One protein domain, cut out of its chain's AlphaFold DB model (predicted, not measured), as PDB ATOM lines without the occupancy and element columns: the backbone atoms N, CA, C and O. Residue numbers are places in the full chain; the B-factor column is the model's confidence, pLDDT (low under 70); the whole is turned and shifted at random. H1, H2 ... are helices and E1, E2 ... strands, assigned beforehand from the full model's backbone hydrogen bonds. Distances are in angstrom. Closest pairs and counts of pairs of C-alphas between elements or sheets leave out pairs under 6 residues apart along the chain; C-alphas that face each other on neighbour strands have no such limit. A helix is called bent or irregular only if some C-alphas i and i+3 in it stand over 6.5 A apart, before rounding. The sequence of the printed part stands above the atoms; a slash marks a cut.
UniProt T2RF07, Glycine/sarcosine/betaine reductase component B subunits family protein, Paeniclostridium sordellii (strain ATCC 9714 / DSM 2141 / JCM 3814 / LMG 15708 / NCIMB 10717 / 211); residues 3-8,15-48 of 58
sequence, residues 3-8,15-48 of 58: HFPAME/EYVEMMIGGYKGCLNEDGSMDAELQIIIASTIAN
ATOM      1  N   HIS A   3     -19.637  88.571 357.796       90.19
ATOM      2  CA  HIS A   3     -18.564  87.771 357.227       90.19
ATOM      3  C   HIS A   3     -19.155  86.694 356.319       90.19
ATOM      4  O   HIS A   3     -19.998  85.902 356.751       90.19
ATOM      5  N   PHE A   4     -18.710  86.664 355.072       87.31
ATOM      6  CA  PHE A   4     -19.073  85.663 354.087       87.31
ATOM      7  C   PHE A   4     -17.856  84.784 353.790       87.31
ATOM      8  O   PHE A   4     -16.777  85.311 353.507       87.31
ATOM      9  N   PRO A   5     -18.015  83.452 353.811       91.12
ATOM     10  CA  PRO A   5     -16.949  82.550 353.405       91.12
ATOM     11  C   PRO A   5     -16.655  82.692 351.908       91.12
ATOM     12  O   PRO A   5     -17.461  83.238 351.148       91.12
ATOM     13  N   ALA A   6     -15.514  82.149 351.482       90.00
ATOM     14  CA  ALA A   6     -15.165  82.093 350.071       90.00
ATOM     15  C   ALA A   6     -16.277  81.425 349.249       90.00
ATOM     16  O   ALA A   6     -16.800  80.367 349.608       90.00
ATOM     17  N   MET A   7     -16.650  82.064 348.140       86.50
ATOM     18  CA  MET A   7     -17.705  81.564 347.265       86.50
ATOM     19  C   MET A   7     -17.250  80.288 346.550       86.50
ATOM     20  O   MET A   7     -16.229  80.287 345.869       86.50
ATOM     21  N   GLU A   8     -18.053  79.224 346.615       87.56
ATOM     22  CA  GLU A   8     -17.780  77.975 345.882       87.56
ATOM     23  C   GLU A   8     -17.839  78.159 344.356       87.56
ATOM     24  O   GLU A   8     -17.200  77.428 343.597       87.56
ATOM     25  N   GLU A  15     -13.686  92.195 340.316       81.31
ATOM     26  CA  GLU A  15     -13.018  93.510 340.252       81.31
ATOM     27  C   GLU A  15     -13.884  94.672 340.756       81.31
ATOM     28  O   GLU A  15     -13.366  95.683 341.224       81.31
ATOM     29  N   TYR A  16     -15.208  94.530 340.672       79.00
ATOM     30  CA  TYR A  16     -16.156  95.580 341.041       79.00
ATOM     31  C   TYR A  16     -16.850  95.334 342.382       79.00
ATOM     32  O   TYR A  16     -17.659  96.162 342.784       79.00
ATOM     33  N   VAL A  17     -16.552  94.234 343.084       81.25
ATOM     34  CA  VAL A  17     -17.222  93.864 344.348       81.25
ATOM     35  C   VAL A  17     -17.044  94.948 345.411       81.25
ATOM     36  O   VAL A  17     -18.005  95.311 346.083       81.25
ATOM     37  N   GLU A  18     -15.856  95.547 345.494       84.81
ATOM     38  CA  GLU A  18     -15.565  96.638 346.436       84.81
ATOM     39  C   GLU A  18     -16.318  97.938 346.125       84.81
ATOM     40  O   GLU A  18     -16.468  98.795 346.994       84.81
ATOM     41  N   MET A  19     -16.775  98.098 344.880       83.31
ATOM     42  CA  MET A  19     -17.526  99.266 344.412       83.31
ATOM     43  C   MET A  19     -19.042  99.018 344.409       83.31
ATOM     44  O   MET A  19     -19.809  99.927 344.092       83.31
ATOM     45  N   MET A  20     -19.489  97.797 344.730       79.06
ATOM     46  CA  MET A  20     -20.910  97.473 344.823       79.06
ATOM     47  C   MET A  20     -21.538  98.091 346.068       79.06
ATOM     48  O   MET A  20     -20.886  98.347 347.078       79.06
ATOM     49  N   ILE A  21     -22.853  98.289 346.011       77.44
ATOM     50  CA  ILE A  21     -23.631  98.771 347.150       77.44
ATOM     51  C   ILE A  21     -23.513  97.762 348.303       77.44
ATOM     52  O   ILE A  21     -23.935  96.613 348.169       77.44
ATOM     53  N   GLY A  22     -22.953  98.208 349.429       77.44
ATOM     54  CA  GLY A  22     -22.657  97.377 350.601       77.44
ATOM     55  C   GLY A  22     -21.237  96.794 350.634       77.44
ATOM     56  O   GLY A  22     -20.892  96.125 351.608       77.44
ATOM     57  N   GLY A  23     -20.423  97.042 349.603       83.19
ATOM     58  CA  GLY A  23     -18.986  96.765 349.569       83.19
ATOM     59  C   GLY A  23     -18.165  97.991 349.977       83.19
ATOM     60  O   GLY A  23     -18.665  99.118 349.993       83.19
ATOM     61  N   TYR A  24     -16.900  97.773 350.329       87.62
ATOM     62  CA  TYR A  24     -15.933  98.839 350.597       87.62
ATOM     63  C   TYR A  24     -14.520  98.375 350.218       87.62
ATOM     64  O   TYR A  24     -14.268  97.190 350.024       87.62
ATOM     65  N   LYS A  25     -13.571  99.309 350.113       85.62
ATOM     66  CA  LYS A  25     -12.187  98.987 349.741       85.62
ATOM     67  C   LYS A  25     -11.534  98.040 350.759       85.62
ATOM     68  O   LYS A  25     -11.405  98.408 351.925       85.62
ATOM     69  N   GLY A  26     -11.066  96.877 350.314       85.44
ATOM     70  CA  GLY A  26     -10.510  95.831 351.172       85.44
ATOM     71  C   GLY A  26     -11.566  94.949 351.840       85.44
ATOM     72  O   GLY A  26     -11.260  94.302 352.835       85.44
ATOM     73  N   CYS A  27     -12.809  94.940 351.345       87.56
ATOM     74  CA  CYS A  27     -13.835  94.010 351.818       87.56
ATOM     75  C   CYS A  27     -13.628  92.581 351.307       87.56
ATOM     76  O   CYS A  27     -14.236  91.665 351.846       87.56
ATOM     77  N   LEU A  28     -12.834  92.395 350.249       88.94
ATOM     78  CA  LEU A  28     -12.497  91.092 349.684       88.94
ATOM     79  C   LEU A  28     -11.112  90.668 350.184       88.94
ATOM     80  O   LEU A  28     -10.117  91.343 349.924       88.94
ATOM     81  N   ASN A  29     -11.063  89.547 350.892       89.00
ATOM     82  CA  ASN A  29      -9.840  88.988 351.449       89.00
ATOM     83  C   ASN A  29      -9.089  88.151 350.397       89.00
ATOM     84  O   ASN A  29      -9.676  87.654 349.433       89.00
ATOM     85  N   GLU A  30      -7.780  87.957 350.591       87.62
ATOM     86  CA  GLU A  30      -6.936  87.165 349.675       87.62
ATOM     87  C   GLU A  30      -7.354  85.688 349.588       87.62
ATOM     88  O   GLU A  30      -7.112  85.030 348.578       87.62
ATOM     89  N   ASP A  31      -8.006  85.169 350.632       87.88
ATOM     90  CA  ASP A  31      -8.565  83.814 350.676       87.88
ATOM     91  C   ASP A  31      -9.913  83.689 349.935       87.88
ATOM     92  O   ASP A  31     -10.475  82.597 349.844       87.88
ATOM     93  N   GLY A  32     -10.431  84.796 349.392       86.00
ATOM     94  CA  GLY A  32     -11.711  84.874 348.695       86.00
ATOM     95  C   GLY A  32     -12.925  85.037 349.611       86.00
ATOM     96  O   GLY A  32     -14.040  85.148 349.096       86.00
ATOM     97  N   SER A  33     -12.742  85.062 350.936       89.19
ATOM     98  CA  SER A  33     -13.788  85.471 351.881       89.19
ATOM     99  C   SER A  33     -14.043  86.977 351.785       89.19
ATOM    100  O   SER A  33     -13.237  87.725 351.227       89.19
ATOM    101  N   MET A  34     -15.181  87.443 352.296       89.62
ATOM    102  CA  MET A  34     -15.496  88.870 352.259       89.62
ATOM    103  C   MET A  34     -16.243  89.355 353.495       89.62
ATOM    104  O   MET A  34     -17.136  88.683 354.004       89.62
ATOM    105  N   ASP A  35     -15.924  90.569 353.929       90.38
ATOM    106  CA  ASP A  35     -16.600  91.262 355.021       90.38
ATOM    107  C   ASP A  35     -17.375  92.441 354.446       90.38
ATOM    108  O   ASP A  35     -16.796  93.429 354.019       90.38
ATOM    109  N   ALA A  36     -18.699  92.345 354.402       88.50
ATOM    110  CA  ALA A  36     -19.523  93.331 353.708       88.50
ATOM    111  C   ALA A  36     -20.822  93.628 354.459       88.50
ATOM    112  O   ALA A  36     -21.162  93.008 355.471       88.50
ATOM    113  N   GLU A  37     -21.574  94.615 353.992       86.94
ATOM    114  CA  GLU A  37     -22.915  94.871 354.502       86.94
ATOM    115  C   GLU A  37     -23.939  93.941 353.855       86.94
ATOM    116  O   GLU A  37     -23.810  93.557 352.697       86.94
ATOM    117  N   LEU A  38     -25.012  93.617 354.582       83.00
ATOM    118  CA  LEU A  38     -26.063  92.707 354.105       83.00
ATOM    119  C   LEU A  38     -26.685  93.154 352.765       83.00
ATOM    120  O   LEU A  38     -27.141  92.321 351.983       83.00
ATOM    121  N   GLN A  39     -26.663  94.460 352.477       81.31
ATOM    122  CA  GLN A  39     -27.158  95.037 351.227       81.31
ATOM    123  C   GLN A  39     -26.432  94.502 349.977       81.31
ATOM    124  O   GLN A  39     -27.019  94.514 348.893       81.31
ATOM    125  N   ILE A  40     -25.223  93.945 350.118       82.94
ATOM    126  CA  ILE A  40     -24.460  93.383 348.997       82.94
ATOM    127  C   ILE A  40     -25.156  92.190 348.326       82.94
ATOM    128  O   ILE A  40     -25.028  91.991 347.120       82.94
ATOM    129  N   ILE A  41     -25.976  91.442 349.073       76.19
ATOM    130  CA  ILE A  41     -26.788  90.335 348.536       76.19
ATOM    131  C   ILE A  41     -27.903  90.871 347.627       76.19
ATOM    132  O   ILE A  41     -28.263  90.262 346.618       76.19
ATOM    133  N   ILE A  42     -28.460  92.035 347.965       74.62
ATOM    134  CA  ILE A  42     -29.488  92.676 347.143       74.62
ATOM    135  C   ILE A  42     -28.844  93.156 345.839       74.62
ATOM    136  O   ILE A  42     -29.365  92.871 344.764       74.62
ATOM    137  N   ALA A  43     -27.672  93.797 345.911       69.19
ATOM    138  CA  ALA A  43     -26.931  94.244 344.730       69.19
ATOM    139  C   ALA A  43     -26.614  93.091 343.755       69.19
ATOM    140  O   ALA A  43     -26.798  93.235 342.542       69.19
ATOM    141  N   SER A  44     -26.219  91.923 344.275       68.44
ATOM    142  CA  SER A  44     -25.915  90.749 343.450       68.44
ATOM    143  C   SER A  44     -27.155  90.102 342.823       68.44
ATOM    144  O   SER A  44     -27.058  89.540 341.737       68.44
ATOM    145  N   THR A  45     -28.337  90.213 343.432       65.75
ATOM    146  CA  THR A  45     -29.554  89.533 342.945       65.75
ATOM    147  C   THR A  45     -30.499  90.407 342.118       65.75
ATOM    148  O   THR A  45     -31.216  89.864 341.278       65.75
ATOM    149  N   ILE A  46     -30.489  91.736 342.285       62.53
ATOM    150  CA  ILE A  46     -31.411  92.650 341.578       62.53
ATOM    151  C   ILE A  46     -30.730  93.583 340.568       62.53
ATOM    152  O   ILE A  46     -31.331  93.896 339.542       62.53
ATOM    153  N   ALA A  47     -29.496  94.034 340.837       54.06
ATOM    154  CA  ALA A  47     -28.853  95.094 340.055       54.06
ATOM    155  C   ALA A  47     -27.910  94.553 338.967       54.06
ATOM    156  O   ALA A  47     -27.940  95.047 337.842       54.06
ATOM    157  N   ASN A  48     -27.110  93.519 339.263       53.81
ATOM    158  CA  ASN A  48     -26.048  93.076 338.347       53.81
ATOM    159  C   ASN A  48     -25.918  91.558 338.119       53.81
ATOM    160  O   ASN A  48     -25.220  91.185 337.180       53.81
TER     161      ASN A  48
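Overview. This is residues 3 to 8 and 15 to 48 of the 58 residues of the protein "Glycine/sarcosine/betaine reductase component B subunits family protein" of Paeniclostridium sordellii (strain ATCC 9714 / DSM 2141 / JCM 3814 / LMG 15708 / NCIMB 10717 / 211) (UniProt T2RF07). What shape does the model have? There is little regular structure: one helix, H1, sits at one end of a body of loops, where the long unnamed stretch 15 to 33 leads into a short strand, E1. Residues 3 to 4 pair antiparallel with residues 34 to 35 of E1. How big is it, and of what class? The printed part has 40 residues, 13 in named elements, E1 then H1, class mixed; it is compact, with a radius of gyration of the C-alphas of 9.5 A, and spans 26 by 21 by 17 A.

Along the chain. Where is H1? It holds residues 39 to 48, from C-alpha 39 at (-27.158, 95.037, 351.227) to C-alpha 48, 13.1 A. Where is E1? It holds residues 34 to 36, 6.2 A, from C-alpha 34 at (-15.496, 88.870, 352.259).

Arrangement. How does H1 stand to E1? They meet only through their tight link of 2 residues. Is H1 irregular? Only just: C-alphas 45 and 48 are 6.8 A apart, and 5 of 6 O i to N i+4 pairs are within hydrogen-bond range. Does E1 pair? It pairs with no named strand.

Size, cuts and confidence. Is there a cut? Residues 9 to 14 are not printed; C-alphas 8 and 15 are 17.2 A apart. Where is confidence low? Residues 43 to 48 have pLDDT under 70.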